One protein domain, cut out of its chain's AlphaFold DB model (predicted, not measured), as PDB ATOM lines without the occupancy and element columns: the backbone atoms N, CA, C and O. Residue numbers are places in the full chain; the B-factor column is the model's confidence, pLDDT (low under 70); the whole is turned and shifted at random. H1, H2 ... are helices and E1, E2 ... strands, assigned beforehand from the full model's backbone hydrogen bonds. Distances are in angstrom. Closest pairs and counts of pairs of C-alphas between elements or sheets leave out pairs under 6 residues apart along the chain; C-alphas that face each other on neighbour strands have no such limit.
ATOM      1  N   GLU A  21      17.945  -7.578 -10.447       94.19
ATOM      2  CA  GLU A  21      19.336  -7.467  -9.986       94.19
ATOM      3  C   GLU A  21      20.330  -7.526 -11.143       94.19
ATOM      4  O   GLU A  21      21.289  -6.754 -11.162       94.19
ATOM      5  N   ASP A  22      20.084  -8.410 -12.110       94.50
ATOM      6  CA  ASP A  22      20.959  -8.628 -13.261       94.50
ATOM      7  C   ASP A  22      20.155  -8.968 -14.523       94.50
ATOM      8  O   ASP A  22      19.029  -9.465 -14.442       94.50
ATOM      9  N   VAL A  23      20.726  -8.663 -15.692       95.12
ATOM     10  CA  VAL A  23      20.095  -8.878 -16.999       95.12
ATOM     11  C   VAL A  23      21.111  -9.431 -17.989       95.12
ATOM     12  O   VAL A  23      22.002  -8.717 -18.446       95.12
ATOM     13  N   GLU A  24      20.900 -10.671 -18.413       94.94
ATOM     14  CA  GLU A  24      21.618 -11.273 -19.536       94.94
ATOM     15  C   GLU A  24      20.826 -11.047 -20.830       94.94
ATOM     16  O   GLU A  24      19.603 -11.192 -20.846       94.94
ATOM     17  N   ARG A  25      21.501 -10.695 -21.931       96.25
ATOM     18  CA  ARG A  25      20.862 -10.391 -23.221       96.25
ATOM     19  C   ARG A  25      21.621 -11.038 -24.368       96.25
ATOM     20  O   ARG A  25      22.810 -10.805 -24.540       96.25
ATOM     21  N   TYR A  26      20.892 -11.763 -25.206       96.25
ATOM     22  CA  TYR A  26      21.435 -12.544 -26.308       96.25
ATOM     23  C   TYR A  26      20.669 -12.266 -27.600       96.25
ATOM     24  O   TYR A  26      19.438 -12.300 -27.619       96.25
ATOM     25  N   THR A  27      21.394 -12.048 -28.696       93.81
ATOM     26  CA  THR A  27      20.823 -11.896 -30.048       93.81
ATOM     27  C   THR A  27      21.213 -13.041 -30.981       93.81
ATOM     28  O   THR A  27      20.655 -13.176 -32.067       93.81
ATOM     29  N   SER A  28      22.120 -13.929 -30.553       94.12
ATOM     30  CA  SER A  28      22.409 -15.185 -31.240       94.12
ATOM     31  C   SER A  28      22.748 -16.330 -30.279       94.12
ATOM     32  O   SER A  28      23.222 -16.141 -29.158       94.12
ATOM     33  N   TRP A  29      22.572 -17.571 -30.749       94.06
ATOM     34  CA  TRP A  29      22.980 -18.767 -29.998       94.06
ATOM     35  C   TRP A  29      24.502 -18.847 -29.789       94.06
ATOM     36  O   TRP A  29      24.981 -19.539 -28.887       94.06
ATOM     37  N   ASN A  30      25.282 -18.182 -30.643       93.62
ATOM     38  CA  ASN A  30      26.732 -18.140 -30.502       93.62
ATOM     39  C   ASN A  30      27.163 -17.218 -29.361       93.62
ATOM     40  O   ASN A  30      28.080 -17.603 -28.640       93.62
ATOM     41  N   ASP A  31      26.469 -16.099 -29.150       94.06
ATOM     42  CA  ASP A  31      26.744 -15.182 -28.035       94.06
ATOM     43  C   ASP A  31      26.537 -15.904 -26.702       94.06
ATOM     44  O   ASP A  31      27.441 -15.978 -25.872       94.06
ATOM     45  N   MET A  32      25.406 -16.601 -26.568       94.69
ATOM     46  CA  MET A  32      25.098 -17.387 -25.372       94.69
ATOM     47  C   MET A  32      26.111 -18.515 -25.118       94.69
ATOM     48  O   MET A  32      26.493 -18.781 -23.982       94.69
ATOM     49  N   LYS A  33      26.588 -19.184 -26.178       94.69
ATOM     50  CA  LYS A  33      27.657 -20.196 -26.075       94.69
ATOM     51  C   LYS A  33      28.994 -19.609 -25.632       94.69
ATOM     52  O   LYS A  33      29.768 -20.328 -25.004       94.69
ATOM     53  N   ALA A  34      29.298 -18.379 -26.037       94.06
ATOM     54  CA  ALA A  34      30.544 -17.718 -25.683       94.06
ATOM     55  C   ALA A  34      30.552 -17.324 -24.200       94.06
ATOM     56  O   ALA A  34      31.554 -17.553 -23.527       94.06
ATOM     57  N   GLU A  35      29.430 -16.813 -23.687       93.12
ATOM     58  CA  GLU A  35      29.283 -16.440 -22.273       93.12
ATOM     59  C   GLU A  35      29.187 -17.666 -21.349       93.12
ATOM     60  O   GLU A  35      29.817 -17.697 -20.293       93.12
ATOM     61  N   HIS A  36      28.510 -18.733 -21.785       91.56
ATOM     62  CA  HIS A  36      28.386 -20.003 -21.051       91.56
ATOM     63  C   HIS A  36      29.288 -21.100 -21.643       91.56
ATOM     64  O   HIS A  36      28.840 -22.199 -21.999       91.56
ATOM     65  N   TYR A  37      30.576 -20.798 -21.816       93.12
ATOM     66  CA  TYR A  37      31.519 -21.689 -22.498       93.12
ATOM     67  C   TYR A  37      31.626 -23.066 -21.819       93.12
ATOM     68  O   TYR A  37      31.821 -23.176 -20.611       93.12
ATOM     69  N   HIS A  38      31.487 -24.132 -22.614       92.06
ATOM     70  CA  HIS A  38      31.400 -25.538 -22.181       92.06
ATOM     71  C   HIS A  38      30.236 -25.906 -21.242       92.06
ATOM     72  O   HIS A  38      30.066 -27.090 -20.952       92.06
ATOM     73  N   THR A  39      29.401 -24.954 -20.819       95.25
ATOM     74  CA  THR A  39      28.325 -25.184 -19.843       95.25
ATOM     75  C   THR A  39      26.937 -24.816 -20.356       95.25
ATOM     76  O   THR A  39      25.966 -25.246 -19.743       95.25
ATOM     77  N   VAL A  40      26.801 -24.116 -21.494       94.00
ATOM     78  CA  VAL A  40      25.510 -23.591 -21.994       94.00
ATOM     79  C   VAL A  40      24.395 -24.635 -22.031       94.00
ATOM     80  O   VAL A  40      23.246 -24.341 -21.724       94.00
ATOM     81  N   THR A  41      24.710 -25.880 -22.391       92.44
ATOM     82  CA  THR A  41      23.710 -26.949 -22.460       92.44
ATOM     83  C   THR A  41      23.206 -27.328 -21.074       92.44
ATOM     84  O   THR A  41      22.006 -27.518 -20.906       92.44
ATOM     85  N   GLU A  42      24.091 -27.407 -20.085       93.50
ATOM     86  CA  GLU A  42      23.712 -27.688 -18.700       93.50
ATOM     87  C   GLU A  42      23.032 -26.478 -18.059       93.50
ATOM     88  O   GLU A  42      22.021 -26.645 -17.387       93.50
ATOM     89  N   PHE A  43      23.495 -25.261 -18.358       92.50
ATOM     90  CA  PHE A  43      22.831 -24.020 -17.961       92.50
ATOM     91  C   PHE A  43      21.378 -23.983 -18.449       92.50
ATOM     92  O   PHE A  43      20.466 -23.826 -17.640       92.50
ATOM     93  N   VAL A  44      21.144 -24.201 -19.750       92.44
ATOM     94  CA  VAL A  44      19.788 -24.210 -20.317       92.44
ATOM     95  C   VAL A  44      18.960 -25.342 -19.712       92.44
ATOM     96  O   VAL A  44      17.821 -25.109 -19.334       92.44
ATOM     97  N   LYS A  45      19.500 -26.557 -19.562       90.19
ATOM     98  CA  LYS A  45      18.754 -27.662 -18.932       90.19
ATOM     99  C   LYS A  45      18.361 -27.368 -17.482       90.19
ATOM    100  O   LYS A  45      17.277 -27.768 -17.077       90.19
ATOM    101  N   ALA A  46      19.236 -26.717 -16.718       88.56
ATOM    102  CA  ALA A  46      19.015 -26.441 -15.304       88.56
ATOM    103  C   ALA A  46      18.074 -25.254 -15.061       88.56
ATOM    104  O   ALA A  46      17.375 -25.246 -14.053       88.56
ATOM    105  N   ASN A  47      18.056 -24.268 -15.964       87.75
ATOM    106  CA  ASN A  47      17.371 -22.994 -15.732       87.75
ATOM    107  C   ASN A  47      16.183 -22.739 -16.667       87.75
ATOM    108  O   ASN A  47      15.368 -21.875 -16.361       87.75
ATOM    109  N   LYS A  48      16.056 -23.446 -17.804       90.31
ATOM    110  CA  LYS A  48      14.979 -23.162 -18.763       90.31
ATOM    111  C   LYS A  48      13.617 -23.425 -18.111       90.31
ATOM    112  O   LYS A  48      13.335 -24.581 -17.787       90.31
ATOM    113  N   PRO A  49      12.729 -22.414 -18.037       86.19
ATOM    114  CA  PRO A  49      11.377 -22.583 -17.532       86.19
ATOM    115  C   PRO A  49      10.649 -23.700 -18.287       86.19
ATOM    116  O   PRO A  49      10.802 -23.840 -19.511       86.19
ATOM    117  N   GLU A  50       9.865 -24.514 -17.582       79.25
ATOM    118  CA  GLU A  50       9.036 -25.543 -18.214       79.25
ATOM    119  C   GLU A  50       8.095 -24.895 -19.249       79.25
ATOM    120  O   GLU A  50       7.657 -23.762 -19.088       79.25
ATOM    121  N   GLY A  51       7.882 -25.542 -20.399       74.38
ATOM    122  CA  GLY A  51       7.058 -24.978 -21.481       74.38
ATOM    123  C   GLY A  51       7.657 -23.795 -22.270       74.38
ATOM    124  O   GLY A  51       7.156 -23.494 -23.352       74.38
ATOM    125  N   ALA A  52       8.743 -23.157 -21.812       82.38
ATOM    126  CA  ALA A  52       9.417 -22.115 -22.595       82.38
ATOM    127  C   ALA A  52      10.058 -22.667 -23.879       82.38
ATOM    128  O   ALA A  52      10.535 -23.807 -23.902       82.38
ATOM    129  N   ALA A  53      10.122 -21.853 -24.936       84.06
ATOM    130  CA  ALA A  53      10.882 -22.191 -26.139       84.06
ATOM    131  C   ALA A  53      12.347 -22.509 -25.785       84.06
ATOM    132  O   ALA A  53      12.881 -21.992 -24.811       84.06
ATOM    133  N   HIS A  54      13.021 -23.365 -26.553       91.19
ATOM    134  CA  HIS A  54      14.455 -23.557 -26.349       91.19
ATOM    135  C   HIS A  54      15.212 -22.331 -26.910       91.19
ATOM    136  O   HIS A  54      15.006 -22.006 -28.082       91.19
ATOM    137  N   PRO A  55      16.128 -21.680 -26.156       93.25
ATOM    138  CA  PRO A  55      16.825 -20.473 -26.620       93.25
ATOM    139  C   PRO A  55      17.518 -20.640 -27.966       93.25
ATOM    140  O   PRO A  55      17.440 -19.762 -28.811       93.25
ATOM    141  N   ARG A  56      18.132 -21.805 -28.210       93.31
ATOM    142  CA  ARG A  56      18.708 -22.152 -29.518       93.31
ATOM    143  C   ARG A  56      17.713 -22.015 -30.675       93.31
ATOM    144  O   ARG A  56      18.074 -21.459 -31.702       93.31
ATOM    145  N   ASP A  57      16.502 -22.542 -30.527       89.00
ATOM    146  CA  ASP A  57      15.509 -22.534 -31.606       89.00
ATOM    147  C   ASP A  57      14.973 -21.119 -31.841       89.00
ATOM    148  O   ASP A  57      14.660 -20.750 -32.972       89.00
ATOM    149  N   TRP A  58      14.919 -20.311 -30.780       89.75
ATOM    150  CA  TRP A  58      14.544 -18.904 -30.852       89.75
ATOM    151  C   TRP A  58      15.629 -18.038 -31.501       89.75
ATOM    152  O   TRP A  58      15.367 -17.359 -32.486       89.75
ATOM    153  N   LEU A  59      16.861 -18.111 -30.995       92.62
ATOM    154  CA  LEU A  59      18.008 -17.292 -31.405       92.62
ATOM    155  C   LEU A  59      18.614 -17.689 -32.760       92.62
ATOM    156  O   LEU A  59      19.531 -17.027 -33.240       92.62
ATOM    157  N   ASN A  60      18.142 -18.774 -33.379       88.62
ATOM    158  CA  ASN A  60      18.465 -19.090 -34.773       88.62
ATOM    159  C   ASN A  60      17.606 -18.293 -35.771       88.62
ATOM    160  O   ASN A  60      17.887 -18.332 -36.969       88.62
ATOM    161  N   LYS A  61      16.555 -17.603 -35.307       85.31
ATOM    162  CA  LYS A  61      15.712 -16.747 -36.148       85.31
ATOM    163  C   LYS A  61      16.321 -15.341 -36.245       85.31
ATOM    164  O   LYS A  61      16.847 -14.840 -35.251       85.31
ATOM    165  N   PRO A  62      16.275 -14.694 -37.421       83.44
ATOM    166  CA  PRO A  62      16.859 -13.368 -37.605       83.44
ATOM    167  C   PRO A  62      16.147 -12.327 -36.733       83.44
ATOM    168  O   PRO A  62      14.929 -12.359 -36.621       83.44
ATOM    169  N   ASN A  63      16.901 -11.388 -36.154       86.25
ATOM    170  CA  ASN A  63      16.391 -10.272 -35.337       86.25
ATOM    171  C   ASN A  63      15.592 -10.678 -34.083       86.25
ATOM    172  O   ASN A  63      14.931  -9.835 -33.480       86.25
ATOM    173  N   HIS A  64      15.663 -11.944 -33.675       88.00
ATOM    174  CA  HIS A  64      15.132 -12.394 -32.397       88.00
ATOM    175  C   HIS A  64      16.117 -12.090 -31.267       88.00
ATOM    176  O   HIS A  64      17.334 -12.147 -31.432       88.00
ATOM    177  N   GLU A  65      15.570 -11.820 -30.092       93.56
ATOM    178  CA  GLU A  65      16.322 -11.532 -28.883       93.56
ATOM    179  C   GLU A  65      15.815 -12.399 -27.727       93.56
ATOM    180  O   GLU A  65      14.636 -12.754 -27.649       93.56
ATOM    181  N   PHE A  66      16.730 -12.771 -26.839       95.19
ATOM    182  CA  PHE A  66      16.454 -13.528 -25.631       95.19
ATOM    183  C   PHE A  66      17.116 -12.839 -24.440       95.19
ATOM    184  O   PHE A  66      18.303 -12.523 -24.481       95.19
ATOM    185  N   VAL A  67      16.341 -12.594 -23.391       95.25
ATOM    186  CA  VAL A  67      16.778 -11.911 -22.176       95.25
ATOM    187  C   VAL A  67      16.447 -12.777 -20.965       95.25
ATOM    188  O   VAL A  67      15.364 -13.359 -20.900       95.25
ATOM    189  N   ILE A  68      17.366 -12.847 -20.005       94.25
ATOM    190  CA  ILE A  68      17.136 -13.448 -18.687       94.25
ATOM    191  C   ILE A  68      17.294 -12.338 -17.657       94.25
ATOM    192  O   ILE A  68      18.368 -11.754 -17.543       94.25
ATOM    193  N   GLU A  69      16.228 -12.034 -16.924       95.12
ATOM    194  CA  GLU A  69      16.285 -11.134 -15.773       95.12
ATOM    195  C   GLU A  69      16.376 -11.968 -14.497       95.12
ATOM    196  O   GLU A  69      15.531 -12.835 -14.253       95.12
ATOM    197  N   HIS A  70      17.391 -11.700 -13.681       92.38
ATOM    198  CA  HIS A  70      17.547 -12.289 -12.354       92.38
ATOM    199  C   HIS A  70      16.924 -11.350 -11.327       92.38
ATOM    200  O   HIS A  70      17.314 -10.187 -11.216       92.38
ATOM    201  N   MET A  71      15.922 -11.837 -10.603       92.38
ATOM    202  CA  MET A  71      15.141 -11.050  -9.653       92.38
ATOM    203  C   MET A  71      15.708 -11.178  -8.233       92.38
ATOM    204  O   MET A  71      16.257 -12.208  -7.852       92.38
ATOM    205  N   SER A  72      15.503 -10.150  -7.406       91.75
ATOM    206  CA  SER A  72      16.023 -10.068  -6.027       91.75
ATOM    207  C   SER A  72      15.494 -11.116  -5.035       91.75
ATOM    208  O   SER A  72      15.960 -11.209  -3.899       91.75
ATOM    209  N   ASP A  73      14.463 -11.864  -5.418       89.31
ATOM    210  CA  ASP A  73      13.909 -12.994  -4.668       89.31
ATOM    211  C   ASP A  73      14.427 -14.355  -5.165       89.31
ATOM    212  O   ASP A  73      14.067 -15.387  -4.598       89.31
ATOM    213  N   GLY A  74      15.315 -14.355  -6.163       86.12
ATOM    214  CA  GLY A  74      15.892 -15.544  -6.783       86.12
ATOM    215  C   GLY A  74      15.110 -16.074  -7.986       86.12
ATOM    216  O   GLY A  74      15.571 -17.029  -8.609       86.12
ATOM    217  N   THR A  75      13.964 -15.477  -8.334       87.62
ATOM    218  CA  THR A  75      13.204 -15.833  -9.541       87.62
ATOM    219  C   THR A  75      13.965 -15.407 -10.799       87.62
ATOM    220  O   THR A  75      14.626 -14.369 -10.825       87.62
ATOM    221  N   GLN A  76      13.851 -16.196 -11.871       89.94
ATOM    222  CA  GLN A  76      14.298 -15.790 -13.204       89.94
ATOM    223  C   GLN A  76      13.100 -15.482 -14.096       89.94
ATOM    224  O   GLN A  76      12.147 -16.261 -14.172       89.94
ATOM    225  N   VAL A  77      13.194 -14.378 -14.833       91.25
ATOM    226  CA  VAL A  77      12.217 -13.997 -15.851       91.25
ATOM    227  C   VAL A  77      12.855 -14.128 -17.224       91.25
ATOM    228  O   VAL A  77      13.780 -13.400 -17.577       91.25
ATOM    229  N   TRP A  78      12.360 -15.080 -18.007       93.44
ATOM    230  CA  TRP A  78      12.872 -15.364 -19.343       93.44
ATOM    231  C   TRP A  78      12.009 -14.656 -20.382       93.44
ATOM    232  O   TRP A  78      10.818 -14.941 -20.508       93.44
ATOM    233  N   LYS A  79      12.618 -13.745 -21.139       92.62
ATOM    234  CA  LYS A  79      11.955 -12.886 -22.119       92.62
ATOM    235  C   LYS A  79      12.429 -13.212 -23.524       92.62
ATOM    236  O   LYS A  79      13.597 -13.040 -23.861       92.62
ATOM    237  N   TYR A  80      11.512 -13.671 -24.360       90.19
ATOM    238  CA  TYR A  80      11.767 -13.995 -25.759       90.19
ATOM    239  C   TYR A  80      11.125 -12.936 -26.638       90.19
ATOM    240  O   TYR A  80       9.900 -12.873 -26.723       90.19
ATOM    241  N   LYS A  81      11.942 -12.113 -27.291       88.88
ATOM    242  CA  LYS A  81      11.483 -11.038 -28.164       88.88
ATOM    243  C   LYS A  81      11.646 -11.423 -29.630       88.88
ATOM    244  O   LYS A  81      12.717 -11.883 -30.028       88.88
ATOM    245  N   SER A  82      10.578 -11.314 -30.413       84.31
ATOM    246  CA  SER A  82      10.630 -11.600 -31.851       84.31
ATOM    247  C   SER A  82      11.140 -10.398 -32.647       84.31
ATOM    248  O   SER A  82      11.271  -9.290 -32.123       84.31
ATOM    249  N   ASP A  83      11.380 -10.623 -33.933       81.56
ATOM    250  CA  ASP A  83      11.731  -9.605 -34.928       81.56
ATOM    251  C   ASP A  83      10.727  -8.442 -35.010       81.56
ATOM    252  O   ASP A  83      11.125  -7.290 -35.175       81.56
ATOM    253  N   ILE A  84       9.436  -8.722 -34.823       75.69
ATOM    254  CA  ILE A  84       8.362  -7.717 -34.759       75.69
ATOM    255  C   ILE A  84       8.204  -7.069 -33.367       75.69
ATOM    256  O   ILE A  84       7.246  -6.346 -33.119       75.69
ATOM    257  N   GLY A  85       9.138  -7.313 -32.443       77.06
ATOM    258  CA  GLY A  85       9.205  -6.640 -31.144       77.06
ATOM    259  C   GLY A  85       8.352  -7.253 -30.032       77.06
ATOM    260  O   GLY A  85       8.284  -6.691 -28.938       77.06
ATOM    261  N   VAL A  86       7.749  -8.414 -30.281       73.69
ATOM    262  CA  VAL A  86       6.791  -9.071 -29.383       73.69
ATOM    263  C   VAL A  86       7.528  -9.868 -28.328       73.69
ATOM    264  O   VAL A  86       8.314 -10.746 -28.667       73.69
ATOM    265  N   GLU A  87       7.246  -9.586 -27.059       83.75
ATOM    266  CA  GLU A  87       7.889 -10.224 -25.911       83.75
ATOM    267  C   GLU A  87       7.010 -11.343 -25.329       83.75
ATOM    268  O   GLU A  87       5.838 -11.123 -25.022       83.75
ATOM    269  N   ARG A  88       7.581 -12.541 -25.148       81.25
ATOM    270  CA  ARG A  88       7.014 -13.596 -24.297       81.25
ATOM    271  C   ARG A  88       7.775 -13.665 -22.999       81.25
ATOM    272  O   ARG A  88       8.987 -13.868 -23.026       81.25
ATOM    273  N   VAL A  89       7.047 -13.572 -21.900       86.69
ATOM    274  CA  VAL A  89       7.610 -13.520 -20.559       86.69
ATOM    275  C   VAL A  89       7.258 -14.810 -19.835       86.69
ATOM    276  O   VAL A  89       6.085 -15.140 -19.679       86.69
ATOM    277  N   TYR A  90       8.273 -15.553 -19.411       86.69
ATOM    278  CA  TYR A  90       8.112 -16.724 -18.558       86.69
ATOM    279  C   TYR A  90       8.630 -16.396 -17.165       86.69
ATOM    280  O   TYR A  90       9.804 -16.059 -17.019       86.69
ATOM    281  N   VAL A  91       7.761 -16.525 -16.163       84.44
ATOM    282  CA  VAL A  91       8.083 -16.345 -14.742       84.44
ATOM    283  C   VAL A  91       7.897 -17.697 -14.063       84.44
ATOM    284  O   VAL A  91       6.808 -18.262 -14.115       84.44
ATOM    285  N   ASP A  92       8.965 -18.254 -13.492       81.69
ATOM    286  CA  ASP A  92       8.939 -19.538 -12.768       81.69
ATOM    287  C   ASP A  92       8.242 -20.693 -13.521       81.69
ATOM    288  O   ASP A  92       7.486 -21.480 -12.954       81.69
ATOM    289  N   GLY A  93       8.471 -20.810 -14.834       70.00
ATOM    290  CA  GLY A  93       7.847 -21.865 -15.654       70.00
ATOM    291  C   GLY A  93       6.482 -21.503 -16.230       70.00
ATOM    292  O   GLY A  93       5.973 -22.223 -17.084       70.00
ATOM    293  N   VAL A  94       5.891 -20.384 -15.818       72.50
ATOM    294  CA  VAL A  94       4.566 -19.961 -16.267       72.50
ATOM    295  C   VAL A  94       4.705 -18.888 -17.338       72.50
ATOM    296  O   VAL A  94       5.335 -17.855 -17.120       72.50
ATOM    297  N   LEU A  95       4.108 -19.130 -18.508       77.19
ATOM    298  CA  LEU A  95       3.939 -18.093 -19.523       77.19
ATOM    299  C   LEU A  95       2.938 -17.056 -19.007       77.19
ATOM    300  O   LEU A  95       1.752 -17.355 -18.839       77.19
ATOM    301  N   GLU A  96       3.404 -15.834 -18.795       74.12
ATOM    302  CA  GLU A  96       2.540 -14.709 -18.456       74.12
ATOM    303  C   GLU A  96       1.641 -14.354 -19.652       74.12
ATOM    304  O   GLU A  96       2.105 -14.227 -20.786       74.12
ATOM    305  N   GLY A  97       0.336 -14.195 -19.408       63.38
ATOM    306  CA  GLY A  97      -0.629 -13.769 -20.433       63.38
ATOM    307  C   GLY A  97      -1.120 -14.861 -21.395       63.38
ATOM    308  O   GLY A  97      -1.724 -14.534 -22.416       63.38
TER     309      GLY A  97
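What this domain is: This is residues 21 to 97 of the 275 residues of an uncharacterized protein of Streptococcus cristatus (UniProt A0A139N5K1). A twisted wall of four antiparallel strands has three short helices strung along one side of it: H3 packs over E2, H1 grazes the sheet near the end of E1, and H2 is set off from the sheet. No named helix covers the opposite face, and after E4 the last residues fold back beside that strand in a short pairing. The 77 printed residues hold three named helices and four named strands, along the chain E1, H1, H2, H3, E2, E3, E4, with the sheet order E1, E2, E3, E4. The class is mixed, helices and strands; the whole is compact, with a radius of gyration of the C-alphas of 11.8 A, and its spans are 31 by 29 by 23 A.

How they stand to each other: E1, residues 21 to 26, is an edge strand and the antiparallel neighbour of E2, residues 65 to 71, with N 24 and O 68 2.9 A apart, within hydrogen-bond range. E2 and E3, residues 76 to 81, form a hairpin, with N 67 and O 79 at 2.8 A. E3 and E4, residues 87 to 91, form another, with N 80 and O 88 at 2.9 A; E4 is the other edge strand. E2, E3 and E4 make a meander, each strand the antiparallel neighbour of the one before. The sheet is twisted, its C-alphas lying up to 4.2 A off the best plane. H1, residues 29 to 35, only grazes the sheet; the closest C-alphas of E1 and H1 are those of Tyr 26 and Met 32, 6.1 A apart. H2, residues 40 to 47, is not on the sheet. H1 and H2 are close but not clearly touching, about perpendicular at 88 degrees, with C-alphas 33 and 40 closest at 5.7 A. H3, residues 55 to 59, is on the sheet over E2 at a height of 8.7 A. H1 and H3 only just touch, with 3 pairs of C-alphas within 8 A, the closest those of Trp 29 and Leu 59 at 5.4 A. In H1, H2 and H3 every O i to N i+4 pair is within hydrogen-bond range.

Where its parts are: E1 begins at C-alpha 21 at (19.336, -7.467, -9.986) and is 17.2 A long from first to last C-alpha. H1 measures 10.2 A, H2 10.3 A and H3 5.9 A. E2, the longest strand, measures 19.3 A from C-alpha 65 at (16.322, -11.532, -28.883). E3 measures 15.9 A, and E4 12.7 A, ending at C-alpha 91 at (8.083, -16.345, -14.742).

The domain as a whole: The two C-alphas farthest apart are those of His 38 and Gly 97, at 34.2 A. The printed part has no cut. No link is long; the link from H2 to H3, with 7 residues, is short and the others are tight. Residues 90 to 91 of E4 pair antiparallel with residues 94 to 95. The mean pLDDT of the printed part is 88.5, and residue 97 alone is under 70.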